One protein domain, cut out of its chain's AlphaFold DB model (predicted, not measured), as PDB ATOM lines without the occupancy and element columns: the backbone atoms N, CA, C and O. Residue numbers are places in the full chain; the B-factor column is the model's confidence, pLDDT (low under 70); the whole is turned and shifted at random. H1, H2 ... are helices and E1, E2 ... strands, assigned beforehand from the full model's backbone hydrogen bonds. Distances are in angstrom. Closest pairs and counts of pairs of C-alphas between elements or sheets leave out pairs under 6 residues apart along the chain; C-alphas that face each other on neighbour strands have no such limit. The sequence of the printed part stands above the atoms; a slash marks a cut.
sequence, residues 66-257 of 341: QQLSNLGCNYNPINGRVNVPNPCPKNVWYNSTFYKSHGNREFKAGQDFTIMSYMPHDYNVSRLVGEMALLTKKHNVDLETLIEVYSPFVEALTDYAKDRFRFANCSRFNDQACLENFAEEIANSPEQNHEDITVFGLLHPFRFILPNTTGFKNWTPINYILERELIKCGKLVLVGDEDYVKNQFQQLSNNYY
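This is residues 66 to 257 of the 341 residues of an uncharacterized protein of Folsomia candida (UniProt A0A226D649). Two short parallel strands, E1 and E2, pair side by side near the middle, and helices spread from them toward two ends, with few contacts between helices. Toward one end lie H7 and H8; toward the other lie H1, H5 and H6, with H4 reaching from the strands to H6, while H2 sits with H3 off to one side. Residues 66 to 95 have no named element, and of these 78 to 83 stick out. The printed part has 192 residues with eight named helices and two named strands, in the order H1 E1 H2 H3 H4 H5 H6 H7 E2 H8; it is mostly helix. It is compact, with a radius of gyration of the C-alphas of 18.2 A and spans of 51 by 45 by 28 A.

H1, residues 96 to 103, only just touches H5, residues 176 to 188, with 3 pairs of C-alphas within 8 A, about perpendicular at 75 degrees; the closest C-alphas, of Ser 96 and Glu 180, are 5.6 A apart. E1, residues 114 to 117, is the parallel neighbour of E2, residues 236 to 239, at 30 degrees, with N 116 and O 237 within hydrogen-bond range at 2.8 A. H2, residues 125 to 139, touches H3, residues 143 to 150, with its residues 132 to 136 alone, at a steep tilt of 60 degrees, opposite ways; the closest C-alphas, of Met 132 and Leu 146, are 6.6 A apart. H4, residues 152 to 164, touches H3 only at the corner, and only just, with 3 pairs of C-alphas within 8 A; the closest are those of Glu 148 and Val 154, 5.6 A. The closest C-alphas of E1 and H4, of Ser 117 and Phe 153, are 5.8 A apart. H6, residues 194 to 202, only just touches H4, with 3 such pairs, at a steep tilt of 43 degrees, opposite ways; the closest C-alphas are those of Leu 157 and Val 199, 6.4 A. H7, residues 222 to 231, and H8, residues 242 to 255, are close but not clearly touching, with Glu 227 and Leu 252 closest at 8.0 A between C-alphas. In the eight helices every O i to N i+4 pair is within hydrogen-bond range. E1, the helices H2 to H7 and E2 form a strand-helix-strand unit, two parallel neighbour strands with helices between.

H1 begins at C-alpha 96 (31.296, -2.392, -34.310). H2 is 20.7 A long, H4 18.2 A, H5 18.5 A and H8 19.9 A; H8 ends at C-alpha 255 (-8.403, -21.077, -45.509).

The two farthest C-alphas, of Arg 81 and Lys 217, are 55.6 A apart. The printed part has no cut. The links H4 to H5 and H6 to H7 are long. The mean pLDDT of the printed part is 77.8, and 50 residues are under 70, among them 90 to 104 and 139 to 150.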
ATOM      1  N   GLN A  66      14.719  -5.309 -47.253       80.12
ATOM      2  CA  GLN A  66      15.294  -4.100 -46.674       80.12
ATOM      3  C   GLN A  66      14.338  -3.441 -45.667       80.12
ATOM      4  O   GLN A  66      14.780  -2.949 -44.635       80.12
ATOM      5  N   GLN A  67      13.022  -3.486 -45.910       81.94
ATOM      6  CA  GLN A  67      12.026  -2.986 -44.951       81.94
ATOM      7  C   GLN A  67      11.932  -3.861 -43.702       81.94
ATOM      8  O   GLN A  67      11.455  -3.397 -42.669       81.94
ATOM      9  N   LEU A  68      12.369  -5.122 -43.796       84.75
ATOM     10  CA  LEU A  68      12.539  -5.949 -42.618       84.75
ATOM     11  C   LEU A  68      13.767  -5.522 -41.843       84.75
ATOM     12  O   LEU A  68      13.653  -5.460 -40.628       84.75
ATOM     13  N   SER A  69      14.905  -5.242 -42.483       81.50
ATOM     14  CA  SER A  69      16.144  -4.852 -41.793       81.50
ATOM     15  C   SER A  69      15.956  -3.586 -40.932       81.50
ATOM     16  O   SER A  69      15.475  -2.563 -41.408       81.50
ATOM     17  N   ASN A  70      16.321  -3.643 -39.645       71.06
ATOM     18  CA  ASN A  70      16.208  -2.535 -38.675       71.06
ATOM     19  C   ASN A  70      17.455  -1.667 -38.766       71.06
ATOM     20  O   ASN A  70      18.070  -1.306 -37.763       71.06
ATOM     21  N   LEU A  71      17.841  -1.352 -39.994       75.19
ATOM     22  CA  LEU A  71      18.927  -0.427 -40.203       75.19
ATOM     23  C   LEU A  71      18.475   0.913 -39.622       75.19
ATOM     24  O   LEU A  71      17.438   1.459 -40.004       75.19
ATOM     25  N   GLY A  72      19.232   1.408 -38.643       75.81
ATOM     26  CA  GLY A  72      19.012   2.720 -38.034       75.81
ATOM     27  C   GLY A  72      19.206   3.861 -39.033       75.81
ATOM     28  O   GLY A  72      18.829   4.995 -38.755       75.81
ATOM     29  N   CYS A  73      19.750   3.548 -40.207       78.44
ATOM     30  CA  CYS A  73      20.034   4.444 -41.307       78.44
ATOM     31  C   CYS A  73      19.532   3.853 -42.635       78.44
ATOM     32  O   CYS A  73      19.317   2.647 -42.775       78.44
ATOM     33  N   ASN A  74      19.344   4.704 -43.640       77.56
ATOM     34  CA  ASN A  74      18.868   4.289 -44.949       77.56
ATOM     35  C   ASN A  74      20.048   4.030 -45.899       77.56
ATOM     36  O   ASN A  74      20.748   4.958 -46.303       77.56
ATOM     37  N   TYR A  75      20.270   2.765 -46.263       72.44
ATOM     38  CA  TYR A  75      21.376   2.369 -47.145       72.44
ATOM     39  C   TYR A  75      21.075   2.552 -48.646       72.44
ATOM     40  O   TYR A  75      21.885   2.170 -49.478       72.44
ATOM     41  N   ASN A  76      19.919   3.096 -49.039       70.06
ATOM     42  CA  ASN A  76      19.449   3.006 -50.423       70.06
ATOM     43  C   ASN A  76      20.432   3.622 -51.453       70.06
ATOM     44  O   ASN A  76      20.539   4.850 -51.540       70.06
ATOM     45  N   PRO A  77      21.118   2.807 -52.280       59.00
ATOM     46  CA  PRO A  77      22.104   3.292 -53.234       59.00
ATOM     47  C   PRO A  77      21.406   3.732 -54.531       59.00
ATOM     48  O   PRO A  77      21.723   3.252 -55.615       59.00
ATOM     49  N   ILE A  78      20.416   4.629 -54.460       53.84
ATOM     50  CA  ILE A  78      19.773   5.156 -55.677       53.84
ATOM     51  C   ILE A  78      20.606   6.323 -56.201       53.84
ATOM     52  O   ILE A  78      20.302   7.493 -55.966       53.84
ATOM     53  N   ASN A  79      21.680   5.986 -56.921       53.56
ATOM     54  CA  ASN A  79      22.439   6.871 -57.816       53.56
ATOM     55  C   ASN A  79      22.934   8.210 -57.223       53.56
ATOM     56  O   ASN A  79      23.288   9.106 -57.983       53.56
ATOM     57  N   GLY A  80      22.929   8.386 -55.897       58.62
ATOM     58  CA  GLY A  80      23.272   9.648 -55.228       58.62
ATOM     59  C   GLY A  80      22.370  10.841 -55.579       58.62
ATOM     60  O   GLY A  80      22.696  11.963 -55.209       58.62
ATOM     61  N   ARG A  81      21.261  10.634 -56.310       60.41
ATOM     62  CA  ARG A  81      20.407  11.729 -56.821       60.41
ATOM     63  C   ARG A  81      19.201  12.031 -55.944       60.41
ATOM     64  O   ARG A  81      18.617  13.102 -56.071       60.41
ATOM     65  N   VAL A  82      18.803  11.095 -55.088       70.50
ATOM     66  CA  VAL A  82      17.688  11.294 -54.160       70.50
ATOM     67  C   VAL A  82      18.278  11.624 -52.799       70.50
ATOM     68  O   VAL A  82      19.032  10.823 -52.252       70.50
ATOM     69  N   ASN A  83      17.941  12.793 -52.251       73.25
ATOM     70  CA  ASN A  83      18.251  13.122 -50.864       73.25
ATOM     71  C   ASN A  83      17.452  12.182 -49.962       73.25
ATOM     72  O   ASN A  83      16.254  12.367 -49.744       73.25
ATOM     73  N   VAL A  84      18.116  11.133 -49.490       73.69
ATOM     74  CA  VAL A  84      17.520  10.170 -48.576       73.69
ATOM     75  C   VAL A  84      17.651  10.722 -47.154       73.69
ATOM     76  O   VAL A  84      18.763  11.066 -46.751       73.69
ATOM     77  N   PRO A  85      16.561  10.830 -46.374       75.75
ATOM     78  CA  PRO A  85      16.667  11.202 -44.970       75.75
ATOM     79  C   PRO A  85      17.461  10.128 -44.211       75.75
ATOM     80  O   PRO A  85      17.150   8.941 -44.316       75.75
ATOM     81  N   ASN A  86      18.473  10.561 -43.453       79.62
ATOM     82  CA  ASN A  86      19.367   9.719 -42.648       79.62
ATOM     83  C   ASN A  86      20.130   8.638 -43.459       79.62
ATOM     84  O   ASN A  86      19.891   7.441 -43.269       79.62
ATOM     85  N   PRO A  87      21.024   9.027 -44.391       79.62
ATOM     86  CA  PRO A  87      21.809   8.068 -45.160       79.62
ATOM     87  C   PRO A  87      22.783   7.315 -44.249       79.62
ATOM     88  O   PRO A  87      23.401   7.909 -43.366       79.62
ATOM     89  N   CYS A  88      22.961   6.013 -44.480       75.62
ATOM     90  CA  CYS A  88      24.010   5.269 -43.785       75.62
ATOM     91  C   CYS A  88      25.384   5.845 -44.150       75.62
ATOM     92  O   CYS A  88      25.696   5.938 -45.343       75.62
ATOM     93  N   PRO A  89      26.227   6.219 -43.173       72.25
ATOM     94  CA  PRO A  89      27.579   6.635 -43.492       72.25
ATOM     95  C   PRO A  89      28.317   5.467 -44.151       72.25
ATOM     96  O   PRO A  89      28.122   4.305 -43.789       72.25
ATOM     97  N   LYS A  90      29.161   5.778 -45.142       69.62
ATOM     98  CA  LYS A  90      29.878   4.778 -45.960       69.62
ATOM     99  C   LYS A  90      30.684   3.789 -45.119       69.62
ATOM    100  O   LYS A  90      30.982   2.696 -45.577       69.62
ATOM    101  N   ASN A  91      31.029   4.189 -43.900       69.69
ATOM    102  CA  ASN A  91      31.808   3.421 -42.956       69.69
ATOM    103  C   ASN A  91      31.020   2.950 -41.721       69.69
ATOM    104  O   ASN A  91      31.649   2.574 -40.734       69.69
ATOM    105  N   VAL A  92      29.678   2.955 -41.746       68.88
ATOM    106  CA  VAL A  92      28.857   2.550 -40.582       68.88
ATOM    107  C   VAL A  92      29.215   1.149 -40.071       68.88
ATOM    108  O   VAL A  92      29.051   0.860 -38.891       68.88
ATOM    109  N   TRP A  93      29.764   0.315 -40.953       65.88
ATOM    110  CA  TRP A  93      30.159  -1.065 -40.691       65.88
ATOM    111  C   TRP A  93      31.607  -1.217 -40.191       65.88
ATOM    112  O   TRP A  93      31.904  -2.233 -39.585       65.88
ATOM    113  N   TYR A  94      32.484  -0.208 -40.359       63.72
ATOM    114  CA  TYR A  94      33.914  -0.250 -39.962       63.72
ATOM    115  C   TYR A  94      34.184  -0.313 -38.487       63.72
ATOM    116  O   TYR A  94      35.264  -0.721 -38.074       63.72
ATOM    117  N   ASN A  95      33.221   0.102 -37.692       67.19
ATOM    118  CA  ASN A  95      33.399   0.124 -36.270       67.19
ATOM    119  C   ASN A  95      32.171  -0.525 -35.658       67.19
ATOM    120  O   ASN A  95      31.070   0.005 -35.775       67.19
ATOM    121  N   SER A  96      32.362  -1.666 -35.000       62.91
ATOM    122  CA  SER A  96      31.296  -2.392 -34.310       62.91
ATOM    123  C   SER A  96      30.552  -1.509 -33.305       62.91
ATOM    124  O   SER A  96      29.326  -1.560 -33.213       62.91
ATOM    125  N   THR A  97      31.271  -0.619 -32.617       69.81
ATOM    126  CA  THR A  97      30.702   0.365 -31.686       69.81
ATOM    127  C   THR A  97      29.846   1.387 -32.431       69.81
ATOM    128  O   THR A  97      28.770   1.768 -31.965       69.81
ATOM    129  N   PHE A  98      30.288   1.812 -33.617       69.38
ATOM    130  CA  PHE A  98      29.536   2.727 -34.472       69.38
ATOM    131  C   PHE A  98      28.296   2.051 -35.071       69.38
ATOM    132  O   PHE A  98      27.208   2.621 -35.018       69.38
ATOM    133  N   TYR A  99      28.413   0.812 -35.549       67.88
ATOM    134  CA  TYR A  99      27.280   0.007 -36.000       67.88
ATOM    135  C   TYR A  99      26.247  -0.171 -34.881       67.88
ATOM    136  O   TYR A  99      25.059   0.080 -35.085       67.88
ATOM    137  N   LYS A 100      26.700  -0.508 -33.671       68.69
ATOM    138  CA  LYS A 100      25.836  -0.677 -32.497       68.69
ATOM    139  C   LYS A 100      25.099   0.607 -32.108       68.69
ATOM    140  O   LYS A 100      23.973   0.530 -31.636       68.69
ATOM    141  N   SER A 101      25.720   1.771 -32.298       69.94
ATOM    142  CA  SER A 101      25.138   3.068 -31.918       69.94
ATOM    143  C   SER A 101      24.323   3.742 -33.027       69.94
ATOM    144  O   SER A 101      23.392   4.480 -32.718       69.94
ATOM    145  N   HIS A 102      24.643   3.500 -34.300       67.69
ATOM    146  CA  HIS A 102      24.067   4.237 -35.436       67.69
ATOM    147  C   HIS A 102      23.488   3.334 -36.531       67.69
ATOM    148  O   HIS A 102      22.575   3.738 -37.252       67.69
ATOM    149  N   GLY A 103      24.025   2.125 -36.694       64.62
ATOM    150  CA  GLY A 103      23.616   1.193 -37.745       64.62
ATOM    151  C   GLY A 103      22.414   0.334 -37.372       64.62
ATOM    152  O   GLY A 103      21.676  -0.090 -38.259       64.62
ATOM    153  N   ASN A 104      22.166   0.133 -36.080       69.38
ATOM    154  CA  ASN A 104      21.101  -0.726 -35.591       69.38
ATOM    155  C   ASN A 104      20.178   0.033 -34.633       69.38
ATOM    156  O   ASN A 104      20.633   0.607 -33.645       69.38
ATOM    157  N   ARG A 105      18.876   0.038 -34.924       81.50
ATOM    158  CA  ARG A 105      17.877   0.558 -33.981       81.50
ATOM    159  C   ARG A 105      17.369  -0.566 -33.089       81.50
ATOM    160  O   ARG A 105      17.176  -1.690 -33.549       81.50
ATOM    161  N   GLU A 106      17.073  -0.229 -31.839       79.19
ATOM    162  CA  GLU A 106      16.460  -1.159 -30.894       79.19
ATOM    163  C   GLU A 106      15.171  -1.763 -31.477       79.19
ATOM    164  O   GLU A 106      14.339  -1.056 -32.064       79.19
ATOM    165  N   PHE A 107      15.033  -3.085 -31.341       80.81
ATOM    166  CA  PHE A 107      13.841  -3.804 -31.771       80.81
ATOM    167  C   PHE A 107      12.682  -3.467 -30.836       80.81
ATOM    168  O   PHE A 107      12.725  -3.744 -29.639       80.81
ATOM    169  N   LYS A 108      11.618  -2.882 -31.387       84.00
ATOM    170  CA  LYS A 108      10.431  -2.505 -30.615       84.00
ATOM    171  C   LYS A 108       9.327  -3.526 -30.843       84.00
ATOM    172  O   LYS A 108       8.673  -3.522 -31.890       84.00
ATOM    173  N   ALA A 109       9.093  -4.384 -29.851       81.31
ATOM    174  CA  ALA A 109       8.032  -5.388 -29.896       81.31
ATOM    175  C   ALA A 109       6.669  -4.749 -30.242       81.31
ATOM    176  O   ALA A 109       6.287  -3.716 -29.696       81.31
ATOM    177  N   GLY A 110       5.953  -5.334 -31.207       82.44
ATOM    178  CA  GLY A 110       4.671  -4.823 -31.716       82.44
ATOM    179  C   GLY A 110       4.778  -3.664 -32.722       82.44
ATOM    180  O   GLY A 110       3.865  -3.455 -33.528       82.44
ATOM    181  N   GLN A 111       5.896  -2.935 -32.749       84.81
ATOM    182  CA  GLN A 111       6.175  -1.951 -33.800       84.81
ATOM    183  C   GLN A 111       6.928  -2.571 -34.975       84.81
ATOM    184  O   GLN A 111       6.641  -2.225 -36.123       84.81
ATOM    185  N   ASP A 112       7.817  -3.512 -34.694       85.81
ATOM    186  CA  ASP A 112       8.678  -4.123 -35.693       85.81
ATOM    187  C   ASP A 112       8.145  -5.463 -36.173       85.81
ATOM    188  O   ASP A 112       7.376  -6.144 -35.491       85.81
ATOM    189  N   PHE A 113       8.563  -5.828 -37.381       88.19
ATOM    190  CA  PHE A 113       8.250  -7.127 -37.934       88.19
ATOM    191  C   PHE A 113       9.161  -8.190 -37.352       88.19
ATOM    192  O   PHE A 113      10.385  -8.105 -37.401       88.19
ATOM    193  N   THR A 114       8.509  -9.205 -36.823       87.94
ATOM    194  CA  THR A 114       9.096 -10.454 -36.385       87.94
ATOM    195  C   THR A 114       9.304 -11.369 -37.576       87.94
ATOM    196  O   THR A 114       8.453 -11.423 -38.468       87.94
ATOM    197  N   ILE A 115      10.388 -12.138 -37.561       89.25
ATOM    198  CA  ILE A 115      10.661 -13.153 -38.574       89.25
ATOM    199  C   ILE A 115      10.473 -14.539 -37.951       89.25
ATOM    200  O   ILE A 115      11.037 -14.843 -36.902       89.25
ATOM    201  N   MET A 116       9.682 -15.385 -38.607       89.00
ATOM    202  CA  MET A 116       9.562 -16.809 -38.299       89.00
ATOM    203  C   MET A 116      10.043 -17.620 -39.490       89.00
ATOM    204  O   MET A 116       9.578 -17.417 -40.611       89.00
ATOM    205  N   SER A 117      10.946 -18.559 -39.239       89.06
ATOM    206  CA  SER A 117      11.373 -19.513 -40.254       89.06
ATOM    207  C   SER A 117      10.458 -20.724 -40.286       89.06
ATOM    208  O   SER A 117       9.995 -21.203 -39.250       89.06
ATOM    209  N   TYR A 118      10.257 -21.250 -41.489       87.94
ATOM    210  CA  TYR A 118       9.746 -22.598 -41.674       87.94
ATOM    211  C   TYR A 118      10.599 -23.626 -40.924       87.94
ATOM    212  O   TYR A 118      11.824 -23.513 -40.890       87.94
ATOM    213  N   MET A 119       9.929 -24.641 -40.379       83.12
ATOM    214  CA  MET A 119      10.532 -25.829 -39.787       83.12
ATOM    215  C   MET A 119      10.061 -27.063 -40.571       83.12
ATOM    216  O   MET A 119       8.848 -27.202 -40.779       83.12
ATOM    217  N   PRO A 120      10.964 -27.977 -40.975       79.00
ATOM    218  CA  PRO A 120      10.605 -29.194 -41.702       79.00
ATOM    219  C   PRO A 120       9.454 -29.959 -41.032       79.00
ATOM    220  O   PRO A 120       9.353 -30.001 -39.805       79.00
ATOM    221  N   HIS A 121       8.581 -30.576 -41.837       70.06
ATOM    222  CA  HIS A 121       7.306 -31.162 -41.387       70.06
ATOM    223  C   HIS A 121       7.408 -32.200 -40.255       70.06
ATOM    224  O   HIS A 121       6.431 -32.385 -39.531       70.06
ATOM    225  N   ASP A 122       8.576 -32.808 -40.053       73.44
ATOM    226  CA  ASP A 122       8.790 -33.853 -39.047       73.44
ATOM    227  C   ASP A 122       9.132 -33.308 -37.646       73.44
ATOM    228  O   ASP A 122       9.394 -34.079 -36.716       73.44
ATOM    229  N   TYR A 123       9.130 -31.984 -37.463       77.50
ATOM    230  CA  TYR A 123       9.362 -31.367 -36.159       77.50
ATOM    231  C   TYR A 123       8.061 -31.173 -35.365       77.50
ATOM    232  O   TYR A 123       7.142 -30.444 -35.756       77.50
ATOM    233  N   ASN A 124       8.012 -31.797 -34.188       81.69
ATOM    234  CA  ASN A 124       6.985 -31.584 -33.170       81.69
ATOM    235  C   ASN A 124       7.542 -30.781 -31.981       81.69
ATOM    236  O   ASN A 124       8.756 -30.625 -31.817       81.69
ATOM    237  N   VAL A 125       6.639 -30.269 -31.140       77.75
ATOM    238  CA  VAL A 125       7.013 -29.478 -29.957       77.75
ATOM    239  C   VAL A 125       7.891 -30.276 -28.989       77.75
ATOM    240  O   VAL A 125       8.824 -29.701 -28.447       77.75
ATOM    241  N   SER A 126       7.661 -31.578 -28.776       79.31
ATOM    242  CA  SER A 126       8.492 -32.401 -27.879       79.31
ATOM    243  C   SER A 126       9.933 -32.479 -28.336       79.31
ATOM    244  O   SER A 126      10.823 -32.391 -27.495       79.31
ATOM    245  N   ARG A 127      10.171 -32.660 -29.637       80.06
ATOM    246  CA  ARG A 127      11.525 -32.709 -30.180       80.06
ATOM    247  C   ARG A 127      12.201 -31.356 -30.041       80.06
ATOM    248  O   ARG A 127      13.290 -31.312 -29.488       80.06
ATOM    249  N   LEU A 128      11.514 -30.273 -30.416       78.62
ATOM    250  CA  LEU A 128      12.041 -28.918 -30.252       78.62
ATOM    251  C   LEU A 128      12.352 -28.622 -28.778       78.62
ATOM    252  O   LEU A 128      13.469 -28.263 -28.445       78.62
ATOM    253  N   VAL A 129      11.394 -28.822 -27.869       78.44
ATOM    254  CA  VAL A 129      11.566 -28.563 -26.431       78.44
ATOM    255  C   VAL A 129      12.608 -29.488 -25.809       78.44
ATOM    256  O   VAL A 129      13.377 -29.037 -24.969       78.44
ATOM    257  N   GLY A 130      12.667 -30.757 -26.210       82.25
ATOM    258  CA  GLY A 130      13.661 -31.714 -25.727       82.25
ATOM    259  C   GLY A 130      15.075 -31.338 -26.159       82.25
ATOM    260  O   GLY A 130      15.982 -31.300 -25.330       82.25
ATOM    261  N   GLU A 131      15.251 -30.992 -27.431       77.88
ATOM    262  CA  GLU A 131      16.514 -30.489 -27.969       77.88
ATOM    263  C   GLU A 131      16.908 -29.150 -27.312       77.88
ATOM    264  O   GLU A 131      18.051 -28.996 -26.873       77.88
ATOM    265  N   MET A 132      15.952 -28.230 -27.127       74.38
ATOM    266  CA  MET A 132      16.159 -26.973 -26.397       74.38
ATOM    267  C   MET A 132      16.575 -27.222 -24.940       74.38
ATOM    268  O   MET A 132      17.548 -26.638 -24.475       74.38
ATOM    269  N   ALA A 133      15.890 -28.110 -24.219       78.06
ATOM    270  CA  ALA A 133      16.169 -28.414 -22.814       78.06
ATOM    271  C   ALA A 133      17.532 -29.096 -22.614       78.06
ATOM    272  O   ALA A 133      18.218 -28.845 -21.622       78.06
ATOM    273  N   LEU A 134      17.945 -29.955 -23.550       79.81
ATOM    274  CA  LEU A 134      19.269 -30.575 -23.518       79.81
ATOM    275  C   LEU A 134      20.376 -29.539 -23.724       79.81
ATOM    276  O   LEU A 134      21.394 -29.585 -23.032       79.81
ATOM    277  N   LEU A 135      20.175 -28.593 -24.641       70.94
ATOM    278  CA  LEU A 135      21.152 -27.553 -24.951       70.94
ATOM    279  C   LEU A 135      21.248 -26.492 -23.847       70.94
ATOM    280  O   LEU A 135      22.364 -26.175 -23.423       70.94
ATOM    281  N   THR A 136      20.118 -26.016 -23.313       74.00
ATOM    282  CA  THR A 136      20.115 -25.074 -22.179       74.00
ATOM    283  C   THR A 136      20.779 -25.692 -20.950       74.00
ATOM    284  O   THR A 136      21.663 -25.077 -20.357       74.00
ATOM    285  N   LYS A 137      20.454 -26.949 -20.614       79.00
ATOM    286  CA  LYS A 137      21.034 -27.642 -19.453       79.00
ATOM    287  C   LYS A 137      22.527 -27.936 -19.611       79.00
ATOM    288  O   LYS A 137      23.269 -27.848 -18.637       79.00
ATOM    289  N   LYS A 138      22.971 -28.334 -20.808       76.12
ATOM    290  CA  LYS A 138      24.363 -28.752 -21.037       76.12
ATOM    291  C   LYS A 138      25.324 -27.571 -21.155       76.12
ATOM    292  O   LYS A 138      26.485 -27.704 -20.779       76.12
ATOM    293  N   HIS A 139      24.864 -26.454 -21.706       65.25
ATOM    294  CA  HIS A 139      25.756 -25.371 -22.111       65.25
ATOM    295  C   HIS A 139      25.398 -24.006 -21.510       65.25
ATOM    296  O   HIS A 139      26.081 -23.038 -21.825       65.25
ATOM    297  N   ASN A 140      24.377 -23.921 -20.642       69.00
ATOM    298  CA  ASN A 140      23.840 -22.653 -20.129       69.00
ATOM    299  C   ASN A 140      23.541 -21.663 -21.271       69.00
ATOM    300  O   ASN A 140      23.881 -20.486 -21.216       69.00
ATOM    301  N   VAL A 141      23.007 -22.209 -22.364       66.31
ATOM    302  CA  VAL A 141      22.817 -21.511 -23.634       66.31
ATOM    303  C   VAL A 141      21.502 -20.750 -23.596       66.31
ATOM    304  O   VAL A 141      20.477 -21.317 -23.222       66.31
ATOM    305  N   ASP A 142      21.547 -19.477 -23.985       66.38
ATOM    306  CA  ASP A 142      20.368 -18.620 -24.052       66.38
ATOM    307  C   ASP A 142      19.414 -19.077 -25.168       66.38
ATOM    308  O   ASP A 142      19.838 -19.659 -26.176       66.38
ATOM    309  N   LEU A 143      18.123 -18.800 -24.988       60.97
ATOM    310  CA  LEU A 143      17.041 -19.104 -25.920       60.97
ATOM    311  C   LEU A 143      17.311 -18.537 -27.321       60.97
ATOM    312  O   LEU A 143      16.928 -19.169 -28.299       60.97
ATOM    313  N   GLU A 144      18.006 -17.403 -27.423       61.06
ATOM    314  CA  GLU A 144      18.392 -16.769 -28.693       61.06
ATOM    315  C   GLU A 144      19.257 -17.693 -29.562       61.06
ATOM    316  O   GLU A 144      18.922 -17.973 -30.712       61.06
ATOM    317  N   THR A 145      20.282 -18.298 -28.964       63.12
ATOM    318  CA  THR A 145      21.157 -19.298 -29.598       63.12
ATOM    319  C   THR A 145      20.391 -20.503 -30.145       63.12
ATOM    320  O   THR A 145      20.826 -21.154 -31.092       63.12
ATOM    321  N   LEU A 146      19.256 -20.857 -29.531       64.38
ATOM    322  CA  LEU A 146      18.434 -21.978 -29.990       64.38
ATOM    323  C   LEU A 146      17.666 -21.631 -31.263       64.38
ATOM    324  O   LEU A 146      17.466 -22.502 -32.107       64.38
ATOM    325  N   ILE A 147      17.257 -20.374 -31.422       62.06
ATOM    326  CA  ILE A 147      16.533 -19.934 -32.618       62.06
ATOM    327  C   ILE A 147      17.432 -20.016 -33.852       62.06
ATOM    328  O   ILE A 147      16.976 -20.406 -34.928       62.06
ATOM    329  N   GLU A 148      18.715 -19.714 -33.681       61.91
ATOM    330  CA  GLU A 148      19.710 -19.771 -34.749       61.91
ATOM    331  C   GLU A 148      20.067 -21.204 -35.150       61.91
ATOM    332  O   GLU A 148      20.211 -21.483 -36.336       61.91
ATOM    333  N   VAL A 149      20.150 -22.127 -34.184       63.91
ATOM    334  CA  VAL A 149      20.487 -23.538 -34.449       63.91
ATOM    335  C   VAL A 149      19.397 -24.255 -35.245       63.91
ATOM    336  O   VAL A 149      19.709 -25.142 -36.034       63.91
ATOM    337  N   TYR A 150      18.126 -23.900 -35.042       69.88
ATOM    338  CA  TYR A 150      17.013 -24.658 -35.623       69.88
ATOM    339  C   TYR A 150      16.352 -24.003 -36.826       69.88
ATOM    340  O   TYR A 150      15.530 -24.647 -37.467       69.88
ATOM    341  N   SER A 151      16.668 -22.750 -37.146       82.19
ATOM    342  CA  SER A 151      16.054 -22.038 -38.265       82.19
ATOM    343  C   SER A 151      16.829 -22.295 -39.565       82.19
ATOM    344  O   SER A 151      17.920 -21.740 -39.718       82.19
ATOM    345  N   PRO A 152      16.267 -23.027 -40.555       85.19
ATOM    346  CA  PRO A 152      16.898 -23.194 -41.869       85.19
ATOM    347  C   PRO A 152      17.202 -21.854 -42.543       85.19
ATOM    348  O   PRO A 152      18.146 -21.721 -43.312       85.19
ATOM    349  N   PHE A 153      16.399 -20.831 -42.244       86.88
ATOM    350  CA  PHE A 153      16.642 -19.489 -42.741       86.88
ATOM    351  C   PHE A 153      17.880 -18.840 -42.110       86.88
ATOM    352  O   PHE A 153      18.657 -18.217 -42.828       86.88
ATOM    353  N   VAL A 154      18.091 -18.985 -40.796       83.94
ATOM    354  CA  VAL A 154      19.304 -18.459 -40.139       83.94
ATOM    355  C   VAL A 154      20.534 -19.226 -40.605       83.94
ATOM    356  O   VAL A 154      21.557 -18.605 -40.887       83.94
ATOM    357  N   GLU A 155      20.423 -20.545 -40.755       83.81
ATOM    358  CA  GLU A 155      21.476 -21.375 -41.341       83.81
ATOM    359  C   GLU A 155      21.829 -20.884 -42.752       83.81
ATOM    360  O   GLU A 155      22.988 -20.589 -43.021       83.81
ATOM    361  N   ALA A 156      20.836 -20.642 -43.612       87.12
ATOM    362  CA  ALA A 156      21.068 -20.109 -44.954       87.12
ATOM    363  C   ALA A 156      21.711 -18.708 -44.954       87.12
ATOM    364  O   ALA A 156      22.575 -18.429 -45.788       87.12
ATOM    365  N   LEU A 157      21.317 -17.814 -44.035       85.75
ATOM    366  CA  LEU A 157      21.966 -16.504 -43.875       85.75
ATOM    367  C   LEU A 157      23.414 -16.648 -43.389       85.75
ATOM    368  O   LEU A 157      24.294 -15.920 -43.848       85.75
ATOM    369  N   THR A 158      23.657 -17.592 -42.485       81.44
ATOM    370  CA  THR A 158      24.979 -17.903 -41.938       81.44
ATOM    371  C   THR A 158      25.894 -18.489 -43.004       81.44
ATOM    372  O   THR A 158      27.054 -18.097 -43.110       81.44
ATOM    373  N   ASP A 159      25.388 -19.406 -43.820       84.94
ATOM    374  CA  ASP A 159      26.148 -20.013 -44.906       84.94
ATOM    375  C   ASP A 159      26.440 -18.992 -46.004       84.94
ATOM    376  O   ASP A 159      27.573 -18.912 -46.475       84.94
ATOM    377  N   TYR A 160      25.477 -18.121 -46.326       86.06
ATOM    378  CA  TYR A 160      25.728 -16.970 -47.197       86.06
ATOM    379  C   TYR A 160      26.862 -16.086 -46.657       86.06
ATOM    380  O   TYR A 160      27.753 -15.682 -47.406       86.06
ATOM    381  N   ALA A 161      26.845 -15.807 -45.353       82.25
ATOM    382  CA  ALA A 161      27.892 -15.065 -44.662       82.25
ATOM    383  C   ALA A 161      29.265 -15.763 -44.764       82.25
ATOM    384  O   ALA A 161      30.241 -15.131 -45.166       82.25
ATOM    385  N   LYS A 162      29.338 -17.069 -44.479       82.69
ATOM    386  CA  LYS A 162      30.562 -17.893 -44.582       82.69
ATOM    387  C   LYS A 162      31.133 -17.969 -45.988       82.69
ATOM    388  O   LYS A 162      32.348 -17.896 -46.160       82.69
ATOM    389  N   ASP A 163      30.278 -18.107 -46.992       83.62
ATOM    390  CA  ASP A 163      30.716 -18.193 -48.386       83.62
ATOM    391  C   ASP A 163      31.343 -16.882 -48.869       83.62
ATOM    392  O   ASP A 163      32.225 -16.876 -49.735       83.62
ATOM    393  N   ARG A 164      30.873 -15.760 -48.323       81.75
ATOM    394  CA  ARG A 164      31.259 -14.423 -48.767       81.75
ATOM    395  C   ARG A 164      32.451 -13.859 -48.001       81.75
ATOM    396  O   ARG A 164      33.242 -13.120 -48.587       81.75
ATOM    397  N   PHE A 165      32.603 -14.233 -46.736       81.94
ATOM    398  CA  PHE A 165      33.602 -13.684 -45.827       81.94
ATOM    399  C   PHE A 165      34.376 -14.823 -45.163       81.94
ATOM    400  O   PHE A 165      33.801 -15.721 -44.544       81.94
ATOM    401  N   ARG A 166      35.704 -14.812 -45.318       71.69
ATOM    402  CA  ARG A 166      36.562 -15.955 -44.969       71.69
ATOM    403  C   ARG A 166      36.570 -16.244 -43.474       71.69
ATOM    404  O   ARG A 166      36.781 -17.400 -43.101       71.69
ATOM    405  N   PHE A 167      36.377 -15.230 -42.635       67.44
ATOM    406  CA  PHE A 167      36.433 -15.375 -41.183       67.44
ATOM    407  C   PHE A 167      35.053 -15.471 -40.532       67.44
ATOM    408  O   PHE A 167      34.976 -15.627 -39.316       67.44
ATOM    409  N   ALA A 168      33.966 -15.540 -41.310       64.94
ATOM    410  CA  ALA A 168      32.621 -15.770 -40.776       64.94
ATOM    411  C   ALA A 168      32.383 -17.214 -40.297       64.94
ATOM    412  O   ALA A 168      31.247 -17.625 -40.060       64.94
ATOM    413  N   ASN A 169      33.446 -18.007 -40.123       60.41
ATOM    414  CA  ASN A 169      33.392 -19.375 -39.617       60.41
ATOM    415  C   ASN A 169      33.140 -19.420 -38.099       60.41
ATOM    416  O   ASN A 169      33.732 -20.203 -37.352       60.41
ATOM    417  N   CYS A 170      32.254 -18.552 -37.633       63.25
ATOM    418  CA  CYS A 170      31.756 -18.566 -36.286       63.25
ATOM    419  C   CYS A 170      30.768 -19.709 -36.169       63.25
ATOM    420  O   CYS A 170      29.625 -19.648 -36.608       63.25
ATOM    421  N   SER A 171      31.236 -20.794 -35.575       51.84
ATOM    422  CA  SER A 171      30.386 -21.938 -35.267       51.84
ATOM    423  C   SER A 171      29.426 -21.663 -34.100       51.84
ATOM    424  O   SER A 171      28.598 -22.521 -33.799       51.84
ATOM    425  N   ARG A 172      29.525 -20.500 -33.425       53.72
ATOM    426  CA  ARG A 172      28.695 -20.106 -32.273       53.72
ATOM    427  C   ARG A 172      28.507 -18.585 -32.219       53.72
ATOM    428  O   ARG A 172      29.457 -17.855 -31.969       53.72
ATOM    429  N   PHE A 173      27.278 -18.131 -32.421       52.22
ATOM    430  CA  PHE A 173      26.884 -16.720 -32.526       52.22
ATOM    431  C   PHE A 173      26.767 -15.965 -31.192       52.22
ATOM    432  O   PHE A 173      26.642 -14.747 -31.193       52.22
ATOM    433  N   ASN A 174      26.916 -16.644 -30.052       52.06
ATOM    434  CA  ASN A 174      26.974 -15.966 -28.751       52.06
ATOM    435  C   ASN A 174      28.321 -15.310 -28.458       52.06
ATOM    436  O   ASN A 174      28.473 -14.666 -27.420       52.06
ATOM    437  N   ASP A 175      29.313 -15.486 -29.330       61.62
ATOM    438  CA  ASP A 175      30.530 -14.716 -29.195       61.62
ATOM    439  C   ASP A 175      30.275 -13.341 -29.812       61.62
ATOM    440  O   ASP A 175      30.360 -13.154 -31.023       61.62
ATOM    441  N   GLN A 176      29.924 -12.367 -28.976       64.62
ATOM    442  CA  GLN A 176      29.882 -10.958 -29.370       64.62
ATOM    443  C   GLN A 176      31.166 -10.577 -30.139       64.62
ATOM    444  O   GLN A 176      31.092  -9.838 -31.119       64.62
ATOM    445  N   ALA A 177      32.314 -11.172 -29.782       66.31
ATOM    446  CA  ALA A 177      33.575 -11.002 -30.497       66.31
ATOM    447  C   ALA A 177      33.539 -11.543 -31.939       66.31
ATOM    448  O   ALA A 177      34.178 -10.977 -32.820       66.31
ATOM    449  N   CYS A 178      32.774 -12.602 -32.221       71.88
ATOM    450  CA  CYS A 178      32.547 -13.058 -33.590       71.88
ATOM    451  C   CYS A 178      31.791 -12.006 -34.403       71.88
ATOM    452  O   CYS A 178      32.242 -11.650 -35.489       71.88
ATOM    453  N   LEU A 179      30.650 -11.519 -33.903       67.38
ATOM    454  CA  LEU A 179      29.867 -10.508 -34.619       67.38
ATOM    455  C   LEU A 179      30.697  -9.240 -34.857       67.38
ATOM    456  O   LEU A 179      30.549  -8.598 -35.894       67.38
ATOM    457  N   GLU A 180      31.602  -8.911 -33.933       69.75
ATOM    458  CA  GLU A 180      32.545  -7.798 -34.055       69.75
ATOM    459  C   GLU A 180      33.639  -8.049 -35.101       69.75
ATOM    460  O   GLU A 180      33.811  -7.215 -35.989       69.75
ATOM    461  N   ASN A 181      34.309  -9.205 -35.073       72.62
ATOM    462  CA  ASN A 181      35.287  -9.598 -36.099       72.62
ATOM    463  C   ASN A 181      34.644  -9.644 -37.488       72.62
ATOM    464  O   ASN A 181      35.248  -9.287 -38.498       72.62
ATOM    465  N   PHE A 182      33.390 -10.081 -37.533       70.12
ATOM    466  CA  PHE A 182      32.646 -10.182 -38.764       70.12
ATOM    467  C   PHE A 182      32.240  -8.801 -39.293       70.12
ATOM    468  O   PHE A 182      32.430  -8.524 -40.478       70.12
ATOM    469  N   ALA A 183      31.786  -7.901 -38.411       70.50
ATOM    470  CA  ALA A 183      31.576  -6.483 -38.719       70.50
ATOM    471  C   ALA A 183      32.840  -5.837 -39.310       70.50
ATOM    472  O   ALA A 183      32.765  -5.147 -40.329       70.50
ATOM    473  N   GLU A 184      34.004  -6.119 -38.724       72.12
ATOM    474  CA  GLU A 184      35.297  -5.619 -39.191       72.12
ATOM    475  C   GLU A 184      35.708  -6.187 -40.567       72.12
ATOM    476  O   GLU A 184      36.249  -5.462 -41.402       72.12
ATOM    477  N   GLU A 185      35.424  -7.455 -40.874       75.62
ATOM    478  CA  GLU A 185      35.722  -8.011 -42.205       75.62
ATOM    479  C   GLU A 185      34.843  -7.379 -43.299       75.62
ATOM    480  O   GLU A 185      35.337  -7.019 -44.370       75.62
ATOM    481  N   ILE A 186      33.551  -7.181 -43.023       70.50
ATOM    482  CA  ILE A 186      32.611  -6.531 -43.957       70.50
ATOM    483  C   ILE A 186      33.043  -5.105 -44.234       70.50
ATOM    484  O   ILE A 186      33.023  -4.640 -45.373       70.50
ATOM    485  N   ALA A 187      33.429  -4.409 -43.176       68.38
ATOM    486  CA  ALA A 187      33.963  -3.080 -43.273       68.38
ATOM    487  C   ALA A 187      35.152  -2.991 -44.210       68.38
ATOM    488  O   ALA A 187      35.165  -2.176 -45.122       68.38
ATOM    489  N   ASN A 188      36.119  -3.878 -44.013       72.88
ATOM    490  CA  ASN A 188      37.340  -3.895 -44.794       72.88
ATOM    491  C   ASN A 188      37.136  -4.472 -46.207       72.88
ATOM    492  O   ASN A 188      38.044  -4.374 -47.035       72.88
ATOM    493  N   SER A 189      35.957  -5.028 -46.512       74.12
ATOM    494  CA  SER A 189      35.617  -5.494 -47.854       74.12
ATOM    495  C   SER A 189      35.494  -4.310 -48.828       74.12
ATOM    496  O   SER A 189      34.649  -3.434 -48.632       74.12
ATOM    497  N   PRO A 190      36.282  -4.284 -49.920       69.00
ATOM    498  CA  PRO A 190      36.248  -3.198 -50.903       69.00
ATOM    499  C   PRO A 190      34.937  -3.141 -51.709       69.00
ATOM    500  O   PRO A 190      34.674  -2.138 -52.368       69.00
ATOM    501  N   GLU A 191      34.102  -4.184 -51.648       73.25
ATOM    502  CA  GLU A 191      32.824  -4.284 -52.363       73.25
ATOM    503  C   GLU A 191      31.684  -4.674 -51.409       73.25
ATOM    504  O   GLU A 191      31.233  -5.823 -51.375       73.25
ATOM    505  N   GLN A 192      31.191  -3.712 -50.626       69.62
ATOM    506  CA  GLN A 192      29.969  -3.900 -49.839       69.62
ATOM    507  C   GLN A 192      28.741  -3.857 -50.751       69.62
ATOM    508  O   GLN A 192      28.292  -2.785 -51.178       69.62
ATOM    509  N   ASN A 193      28.165  -5.024 -51.034       79.50
ATOM    510  CA  ASN A 193      26.918  -5.087 -51.783       79.50
ATOM    511  C   ASN A 193      25.723  -4.817 -50.863       79.50
ATOM    512  O   ASN A 193      25.722  -5.117 -49.674       79.50
ATOM    513  N   HIS A 194      24.647  -4.280 -51.438       79.00
ATOM    514  CA  HIS A 194      23.393  -4.061 -50.713       79.00
ATOM    515  C   HIS A 194      22.821  -5.352 -50.086       79.00
ATOM    516  O   HIS A 194      22.192  -5.309 -49.028       79.00
ATOM    517  N   GLU A 195      23.056  -6.497 -50.731       82.62
ATOM    518  CA  GLU A 195      22.646  -7.820 -50.244       82.62
ATOM    519  C   GLU A 195      23.364  -8.183 -48.941       82.62
ATOM    520  O   GLU A 195      22.699  -8.604 -47.999       82.62
ATOM    521  N   ASP A 196      24.669  -7.906 -48.854       81.94
ATOM    522  CA  ASP A 196      25.486  -8.146 -47.663       81.94
ATOM    523  C   ASP A 196      24.852  -7.442 -46.463       81.94
ATOM    524  O   ASP A 196      24.434  -8.069 -45.494       81.94
ATOM    525  N   ILE A 197      24.639  -6.135 -46.589       79.25
ATOM    526  CA  ILE A 197      24.075  -5.290 -45.528       79.25
ATOM    527  C   ILE A 197      22.669  -5.717 -45.120       79.25
ATOM    528  O   ILE A 197      22.313  -5.663 -43.942       79.25
ATOM    529  N   THR A 198      21.864  -6.161 -46.083       84.06
ATOM    530  CA  THR A 198      20.523  -6.667 -45.787       84.06
ATOM    531  C   THR A 198      20.606  -7.956 -44.974       84.06
ATOM    532  O   THR A 198      19.918  -8.068 -43.963       84.06
ATOM    533  N   VAL A 199      21.469  -8.900 -45.364       83.88
ATOM    534  CA  VAL A 199      21.703 -10.147 -44.621       83.88
ATOM    535  C   VAL A 199      22.190  -9.851 -43.202       83.88
ATOM    536  O   VAL A 199      21.652 -10.412 -42.250       83.88
ATOM    537  N   PHE A 200      23.096  -8.887 -43.036       77.50
ATOM    538  CA  PHE A 200      23.576  -8.456 -41.719       77.50
ATOM    539  C   PHE A 200      22.491  -7.874 -40.832       77.50
ATOM    540  O   PHE A 200      22.359  -8.257 -39.670       77.50
ATOM    541  N   GLY A 201      21.665  -6.989 -41.387       80.44
ATOM    542  CA  GLY A 201      20.523  -6.450 -40.658       80.44
ATOM    543  C   GLY A 201      19.488  -7.521 -40.292       80.44
ATOM    544  O   GLY A 201      18.720  -7.321 -39.352       80.44
ATOM    545  N   LEU A 202      19.440  -8.643 -41.020       84.12
ATOM    546  CA  LEU A 202      18.535  -9.765 -40.752       84.12
ATOM    547  C   LEU A 202      19.081 -10.755 -39.718       84.12
ATOM    548  O   LEU A 202      18.274 -11.328 -38.995       84.12
ATOM    549  N   LEU A 203      20.403 -10.906 -39.602       77.88
ATOM    550  CA  LEU A 203      21.073 -11.756 -38.604       77.88
ATOM    551  C   LEU A 203      21.026 -11.196 -37.171       77.88
ATOM    552  O   LEU A 203      21.630 -11.752 -36.265       77.88
ATOM    553  N   HIS A 204      20.318 -10.092 -36.936       72.31
ATOM    554  CA  HIS A 204      20.198  -9.533 -35.597       72.31
ATOM    555  C   HIS A 204      19.382 -10.464 -34.668       72.31
ATOM    556  O   HIS A 204      18.228 -10.766 -35.000       72.31
ATOM    557  N   PRO A 205      19.911 -10.855 -33.489       63.47
ATOM    558  CA  PRO A 205      19.371 -11.950 -32.669       63.47
ATOM    559  C   PRO A 205      17.928 -11.705 -32.206       63.47
ATOM    560  O   PRO A 205      17.076 -12.585 -32.294       63.47
ATOM    561  N   PHE A 206      17.592 -10.461 -31.855       65.44
ATOM    562  CA  PHE A 206      16.270 -10.087 -31.333       65.44
ATOM    563  C   PHE A 206      15.113 -10.103 -32.361       65.44
ATOM    564  O   PHE A 206      14.019  -9.621 -32.068       65.44
ATOM    565  N   ARG A 207      15.328 -10.581 -33.594       70.94
ATOM    566  CA  ARG A 207      14.308 -10.568 -34.671       70.94
ATOM    567  C   ARG A 207      13.526 -11.851 -34.812       70.94
ATOM    568  O   ARG A 207      12.410 -11.842 -35.345       70.94
ATOM    569  N   PHE A 208      14.154 -12.949 -34.427       75.31
ATOM    570  CA  PHE A 208      13.564 -14.253 -34.580       75.31
ATOM    571  C   PHE A 208      12.730 -14.538 -33.344       75.31
ATOM    572  O   PHE A 208      13.209 -14.446 -32.219       75.31
ATOM    573  N   ILE A 209      11.457 -14.857 -33.552       71.38
ATOM    574  CA  ILE A 209      10.585 -15.275 -32.459       71.38
ATOM    575  C   ILE A 209      10.326 -16.757 -32.623       71.38
ATOM    576  O   ILE A 209       9.868 -17.217 -33.671       71.38
ATOM    577  N   LEU A 210      10.590 -17.497 -31.550       74.38
ATOM    578  CA  LEU A 210      10.087 -18.852 -31.437       74.38
ATOM    579  C   LEU A 210       8.566 -18.800 -31.320       74.38
ATOM    580  O   LEU A 210       8.040 -17.986 -30.554       74.38
ATOM    581  N   PRO A 211       7.846 -19.668 -32.046       79.75
ATOM    582  CA  PRO A 211       6.409 -19.770 -31.878       79.75
ATOM    583  C   PRO A 211       6.092 -19.975 -30.399       79.75
ATOM    584  O   PRO A 211       6.723 -20.791 -29.726       79.75
ATOM    585  N   ASN A 212       5.119 -19.225 -29.883       82.62
ATOM    586  CA  ASN A 212       4.718 -19.368 -28.496       82.62
ATOM    587  C   ASN A 212       4.093 -20.756 -28.301       82.62
ATOM    588  O   ASN A 212       2.961 -21.005 -28.709       82.62
ATOM    589  N   THR A 213       4.838 -21.668 -27.681       80.75
ATOM    590  CA  THR A 213       4.400 -23.050 -27.453       80.75
ATOM    591  C   THR A 213       3.520 -23.198 -26.212       80.75
ATOM    592  O   THR A 213       3.005 -24.291 -25.958       80.75
ATOM    593  N   THR A 214       3.294 -22.121 -25.447       85.44
ATOM    594  CA  THR A 214       2.448 -22.182 -24.247       85.44
ATOM    595  C   THR A 214       1.021 -22.604 -24.608       85.44
ATOM    596  O   THR A 214       0.374 -22.057 -25.499       85.44
ATOM    597  N   GLY A 215       0.532 -23.642 -23.925       86.12
ATOM    598  CA  GLY A 215      -0.809 -24.193 -24.135       86.12
ATOM    599  C   GLY A 215      -0.947 -25.196 -25.288       86.12
ATOM    600  O   GLY A 215      -2.059 -25.664 -25.535       86.12
ATOM    601  N   PHE A 216       0.137 -25.566 -25.979       86.25
ATOM    602  CA  PHE A 216       0.113 -26.642 -26.977       86.25
ATOM    603  C   PHE A 216       0.564 -27.982 -26.386       86.25
ATOM    604  O   PHE A 216       1.354 -28.038 -25.446       86.25
ATOM    605  N   LYS A 217       0.052 -29.088 -26.941       89.12
ATOM    606  CA  LYS A 217       0.507 -30.433 -26.564       89.12
ATOM    607  C   LYS A 217       1.884 -30.685 -27.184       89.12
ATOM    608  O   LYS A 217       2.155 -30.248 -28.296       89.12
ATOM    609  N   ASN A 218       2.707 -31.488 -26.519       82.25
ATOM    610  CA  ASN A 218       4.042 -31.863 -26.999       82.25
ATOM    611  C   ASN A 218       4.053 -32.447 -28.429       82.25
ATOM    612  O   ASN A 218       5.001 -32.260 -29.178       82.25
ATOM    613  N   TRP A 219       2.983 -33.124 -28.842       83.75
ATOM    614  CA  TRP A 219       2.874 -33.737 -30.171       83.75
ATOM    615  C   TRP A 219       2.338 -32.795 -31.252       83.75
ATOM    616  O   TRP A 219       2.184 -33.211 -32.396       83.75
ATOM    617  N   THR A 220       2.005 -31.548 -30.907       86.56
ATOM    618  CA  THR A 220       1.490 -30.590 -31.883       86.56
ATOM    619  C   THR A 220       2.571 -30.296 -32.936       86.56
ATOM    620  O   THR A 220       3.704 -29.979 -32.564       86.56
ATOM    621  N   PRO A 221       2.252 -30.391 -34.241       88.06
ATOM    622  CA  PRO A 221       3.177 -29.996 -35.298       88.06
ATOM    623  C   PRO A 221       3.500 -28.503 -35.203       88.06
ATOM    624  O   PRO A 221       2.590 -27.687 -35.051       88.06
ATOM    625  N   ILE A 222       4.772 -28.124 -35.347       85.81
ATOM    626  CA  ILE A 222       5.180 -26.710 -35.245       85.81
ATOM    627  C   ILE A 222       4.468 -25.846 -36.293       85.81
ATOM    628  O   ILE A 222       4.042 -24.737 -35.986       85.81
ATOM    629  N   ASN A 223       4.254 -26.383 -37.498       86.56
ATOM    630  CA  ASN A 223       3.547 -25.687 -38.577       86.56
ATOM    631  C   ASN A 223       2.135 -25.231 -38.175       86.56
ATOM    632  O   ASN A 223       1.720 -24.142 -38.558       86.56
ATOM    633  N   TYR A 224       1.433 -26.000 -37.338       90.81
ATOM    634  CA  TYR A 224       0.122 -25.602 -36.820       90.81
ATOM    635  C   TYR A 224       0.218 -24.407 -35.859       90.81
ATOM    636  O   TYR A 224      -0.642 -23.526 -35.846       90.81
ATOM    637  N   ILE A 225       1.283 -24.351 -35.056       90.06
ATOM    638  CA  ILE A 225       1.533 -23.228 -34.146       90.06
ATOM    639  C   ILE A 225       1.896 -21.978 -34.951       90.06
ATOM    640  O   ILE A 225       1.344 -20.911 -34.690       90.06
ATOM    641  N   LEU A 226       2.760 -22.123 -35.962       90.25
ATOM    642  CA  LEU A 226       3.133 -21.044 -36.882       90.25
ATOM    643  C   LEU A 226       1.909 -20.466 -37.596       90.25
ATOM    644  O   LEU A 226       1.717 -19.251 -37.598       90.25
ATOM    645  N   GLU A 227       1.049 -21.327 -38.143       93.25
ATOM    646  CA  GLU A 227      -0.212 -20.924 -38.769       93.25
ATOM    647  C   GLU A 227      -1.071 -20.113 -37.785       93.25
ATOM    648  O   GLU A 227      -1.504 -19.005 -38.109       93.25
ATOM    649  N   ARG A 228      -1.229 -20.584 -36.541       93.31
ATOM    650  CA  ARG A 228      -1.982 -19.859 -35.505       93.31
ATOM    651  C   ARG A 228      -1.392 -18.482 -35.196       93.31
ATOM    652  O   ARG A 228      -2.159 -17.539 -35.006       93.31
ATOM    653  N   GLU A 229      -0.068 -18.351 -35.128       90.94
ATOM    654  CA  GLU A 229       0.592 -17.059 -34.901       90.94
ATOM    655  C   GLU A 229       0.429 -16.110 -36.101       90.94
ATOM    656  O   GLU A 229       0.126 -14.931 -35.906       90.94
ATOM    657  N   LEU A 230       0.512 -16.611 -37.339       92.19
ATOM    658  CA  LEU A 230       0.278 -15.817 -38.557       92.19
ATOM    659  C   LEU A 230      -1.151 -15.265 -38.621       92.19
ATOM    660  O   LEU A 230      -1.373 -14.112 -39.001       92.19
ATOM    661  N   ILE A 231      -2.131 -16.052 -38.180       93.06
ATOM    662  CA  ILE A 231      -3.545 -15.656 -38.180       93.06
ATOM    663  C   ILE A 231      -3.828 -14.551 -37.158       93.06
ATOM    664  O   ILE A 231      -4.787 -13.800 -37.342       93.06
ATOM    665  N   LYS A 232      -3.007 -14.363 -36.116       90.56
ATOM    666  CA  LYS A 232      -3.207 -13.265 -35.148       90.56
ATOM    667  C   LYS A 232      -3.040 -11.869 -35.765       90.56
ATOM    668  O   LYS A 232      -3.336 -10.890 -35.089       90.56
ATOM    669  N   CYS A 233      -2.638 -11.760 -37.039       76.88
ATOM    670  CA  CYS A 233      -2.414 -10.489 -37.739       76.88
ATOM    671  C   CYS A 233      -1.376  -9.598 -37.039       76.88
ATOM    672  O   CYS A 233      -1.442  -8.372 -37.118       76.88
ATOM    673  N   GLY A 234      -0.407 -10.219 -36.361       84.25
ATOM    674  CA  GLY A 234       0.765  -9.514 -35.867       84.25
ATOM    675  C   GLY A 234       1.655  -9.042 -37.016       84.25
ATOM    676  O   GLY A 234       1.505  -9.457 -38.167       84.25
ATOM    677  N   LYS A 235       2.635  -8.196 -36.695       88.25
ATOM    678  CA  LYS A 235       3.741  -7.879 -37.603       88.25
ATOM    679  C   LYS A 235       4.679  -9.079 -37.667       88.25
ATOM    680  O   LYS A 235       5.728  -9.089 -37.036       88.25
ATOM    681  N   LEU A 236       4.255 -10.115 -38.378       91.00
ATOM    682  CA  LEU A 236       4.952 -11.386 -38.491       91.00
ATOM    683  C   LEU A 236       5.210 -11.705 -39.961       91.00
ATOM    684  O   LEU A 236       4.308 -11.591 -40.791       91.00
ATOM    685  N   VAL A 237       6.433 -12.119 -40.273       92.88
ATOM    686  CA  VAL A 237       6.835 -12.555 -41.608       92.88
ATOM    687  C   VAL A 237       7.315 -13.992 -41.545       92.88
ATOM    688  O   VAL A 237       8.247 -14.312 -40.812       92.88
ATOM    689  N   LEU A 238       6.677 -14.843 -42.346       93.31
ATOM    690  CA  LEU A 238       7.126 -16.204 -42.594       93.31
ATOM    691  C   LEU A 238       8.207 -16.187 -43.677       93.31
ATOM    692  O   LEU A 238       7.984 -15.663 -44.771       93.31
ATOM    693  N   VAL A 239       9.360 -16.775 -43.379       92.62
ATOM    694  CA  VAL A 239      10.471 -16.949 -44.318       92.62
ATOM    695  C   VAL A 239      10.769 -18.431 -44.520       92.62
ATOM    696  O   VAL A 239      10.610 -19.252 -43.617       92.62
ATOM    697  N   GLY A 240      11.181 -18.777 -45.732       91.81
ATOM    698  CA  GLY A 240      11.494 -20.139 -46.140       91.81
ATOM    699  C   GLY A 240      11.730 -20.204 -47.644       91.81
ATOM    700  O   GLY A 240      11.809 -19.168 -48.310       91.81
ATOM    701  N   ASP A 241      11.810 -21.423 -48.169       89.94
ATOM    702  CA  ASP A 241      11.982 -21.653 -49.602       89.94
ATOM    703  C   ASP A 241      10.823 -21.084 -50.421       89.94
ATOM    704  O   ASP A 241       9.670 -21.077 -49.986       89.94
ATOM    705  N   GLU A 242      11.120 -20.646 -51.645       89.38
ATOM    706  CA  GLU A 242      10.140 -20.003 -52.526       89.38
ATOM    707  C   GLU A 242       8.898 -20.879 -52.749       89.38
ATOM    708  O   GLU A 242       7.768 -20.397 -52.636       89.38
ATOM    709  N   ASP A 243       9.097 -22.170 -53.018       89.81
ATOM    710  CA  ASP A 243       8.004 -23.118 -53.240       89.81
ATOM    711  C   ASP A 243       7.176 -23.331 -51.967       89.81
ATOM    712  O   ASP A 243       5.944 -23.356 -52.017       89.81
ATOM    713  N   TYR A 244       7.839 -23.426 -50.812       90.62
ATOM    714  CA  TYR A 244       7.169 -23.568 -49.525       90.62
ATOM    715  C   TYR A 244       6.317 -22.336 -49.206       90.62
ATOM    716  O   TYR A 244       5.123 -22.469 -48.926       90.62
ATOM    717  N   VAL A 245       6.896 -21.136 -49.302       92.75
ATOM    718  CA  VAL A 245       6.201 -19.880 -48.994       92.75
ATOM    719  C   VAL A 245       5.025 -19.664 -49.950       92.75
ATOM    720  O   VAL A 245       3.958 -19.252 -49.503       92.75
ATOM    721  N   LYS A 246       5.162 -19.992 -51.244       93.56
ATOM    722  CA  LYS A 246       4.044 -19.922 -52.204       93.56
ATOM    723  C   LYS A 246       2.913 -20.884 -51.851       93.56
ATOM    724  O   LYS A 246       1.751 -20.478 -51.857       93.56
ATOM    725  N   ASN A 247       3.244 -22.131 -51.521       92.62
ATOM    726  CA  ASN A 247       2.248 -23.125 -51.126       92.62
ATOM    727  C   ASN A 247       1.526 -22.707 -49.838       92.62
ATOM    728  O   ASN A 247       0.298 -22.749 -49.786       92.62
ATOM    729  N   GLN A 248       2.269 -22.234 -48.831       93.56
ATOM    730  CA  GLN A 248       1.689 -21.707 -47.595       93.56
ATOM    731  C   GLN A 248       0.832 -20.468 -47.839       93.56
ATOM    732  O   GLN A 248      -0.268 -20.373 -47.306       93.56
ATOM    733  N   PHE A 249       1.281 -19.539 -48.681       94.94
ATOM    734  CA  PHE A 249       0.498 -18.363 -49.045       94.94
ATOM    735  C   PHE A 249      -0.844 -18.757 -49.670       94.94
ATOM    736  O   PHE A 249      -1.878 -18.208 -49.291       94.94
ATOM    737  N   GLN A 250      -0.849 -19.726 -50.589       95.62
ATOM    738  CA  GLN A 250      -2.079 -20.215 -51.207       95.62
ATOM    739  C   GLN A 250      -2.983 -20.917 -50.184       95.62
ATOM    740  O   GLN A 250      -4.180 -20.638 -50.139       95.62
ATOM    741  N   GLN A 251      -2.417 -21.780 -49.337       94.69
ATOM    742  CA  GLN A 251      -3.145 -22.464 -48.266       94.69
ATOM    743  C   GLN A 251      -3.810 -21.465 -47.308       94.69
ATOM    744  O   GLN A 251      -5.015 -21.543 -47.076       94.69
ATOM    745  N   LEU A 252      -3.050 -20.493 -46.799       95.56
ATOM    746  CA  LEU A 252      -3.541 -19.472 -45.874       95.56
ATOM    747  C   LEU A 252      -4.593 -18.575 -46.531       95.56
ATOM    748  O   LEU A 252      -5.616 -18.281 -45.918       95.56
ATOM    749  N   SER A 253      -4.375 -18.177 -47.785       95.44
ATOM    750  CA  SER A 253      -5.320 -17.325 -48.519       95.44
ATOM    751  C   SER A 253      -6.649 -18.038 -48.790       95.44
ATOM    752  O   SER A 253      -7.701 -17.405 -48.744       95.44
ATOM    753  N   ASN A 254      -6.614 -19.353 -49.024       96.25
ATOM    754  CA  ASN A 254      -7.812 -20.170 -49.209       96.25
ATOM    755  C   ASN A 254      -8.552 -20.413 -47.883       96.25
ATOM    756  O   ASN A 254      -9.775 -20.295 -47.829       96.25
ATOM    757  N   ASN A 255      -7.819 -20.731 -46.811       96.62
ATOM    758  CA  ASN A 255      -8.403 -21.077 -45.509       96.62
ATOM    759  C   ASN A 255      -8.901 -19.849 -44.731       96.62
ATOM    760  O   ASN A 255      -9.848 -19.952 -43.950       96.62
ATOM    761  N   TYR A 256      -8.285 -18.684 -44.945       95.81
ATOM    762  CA  TYR A 256      -8.561 -17.449 -44.210       95.81
ATOM    763  C   TYR A 256      -8.874 -16.293 -45.163       95.81
ATOM    764  O   TYR A 256      -8.220 -15.253 -45.125       95.81
ATOM    765  N   TYR A 257      -9.906 -16.448 -45.997       94.94
ATOM    766  CA  TYR A 257     -10.291 -15.474 -47.033       94.94
ATOM    767  C   TYR A 257     -10.571 -14.051 -46.508       94.94
ATOM    768  O   TYR A 257     -10.459 -13.075 -47.248       94.94
TER     769      TYR A 257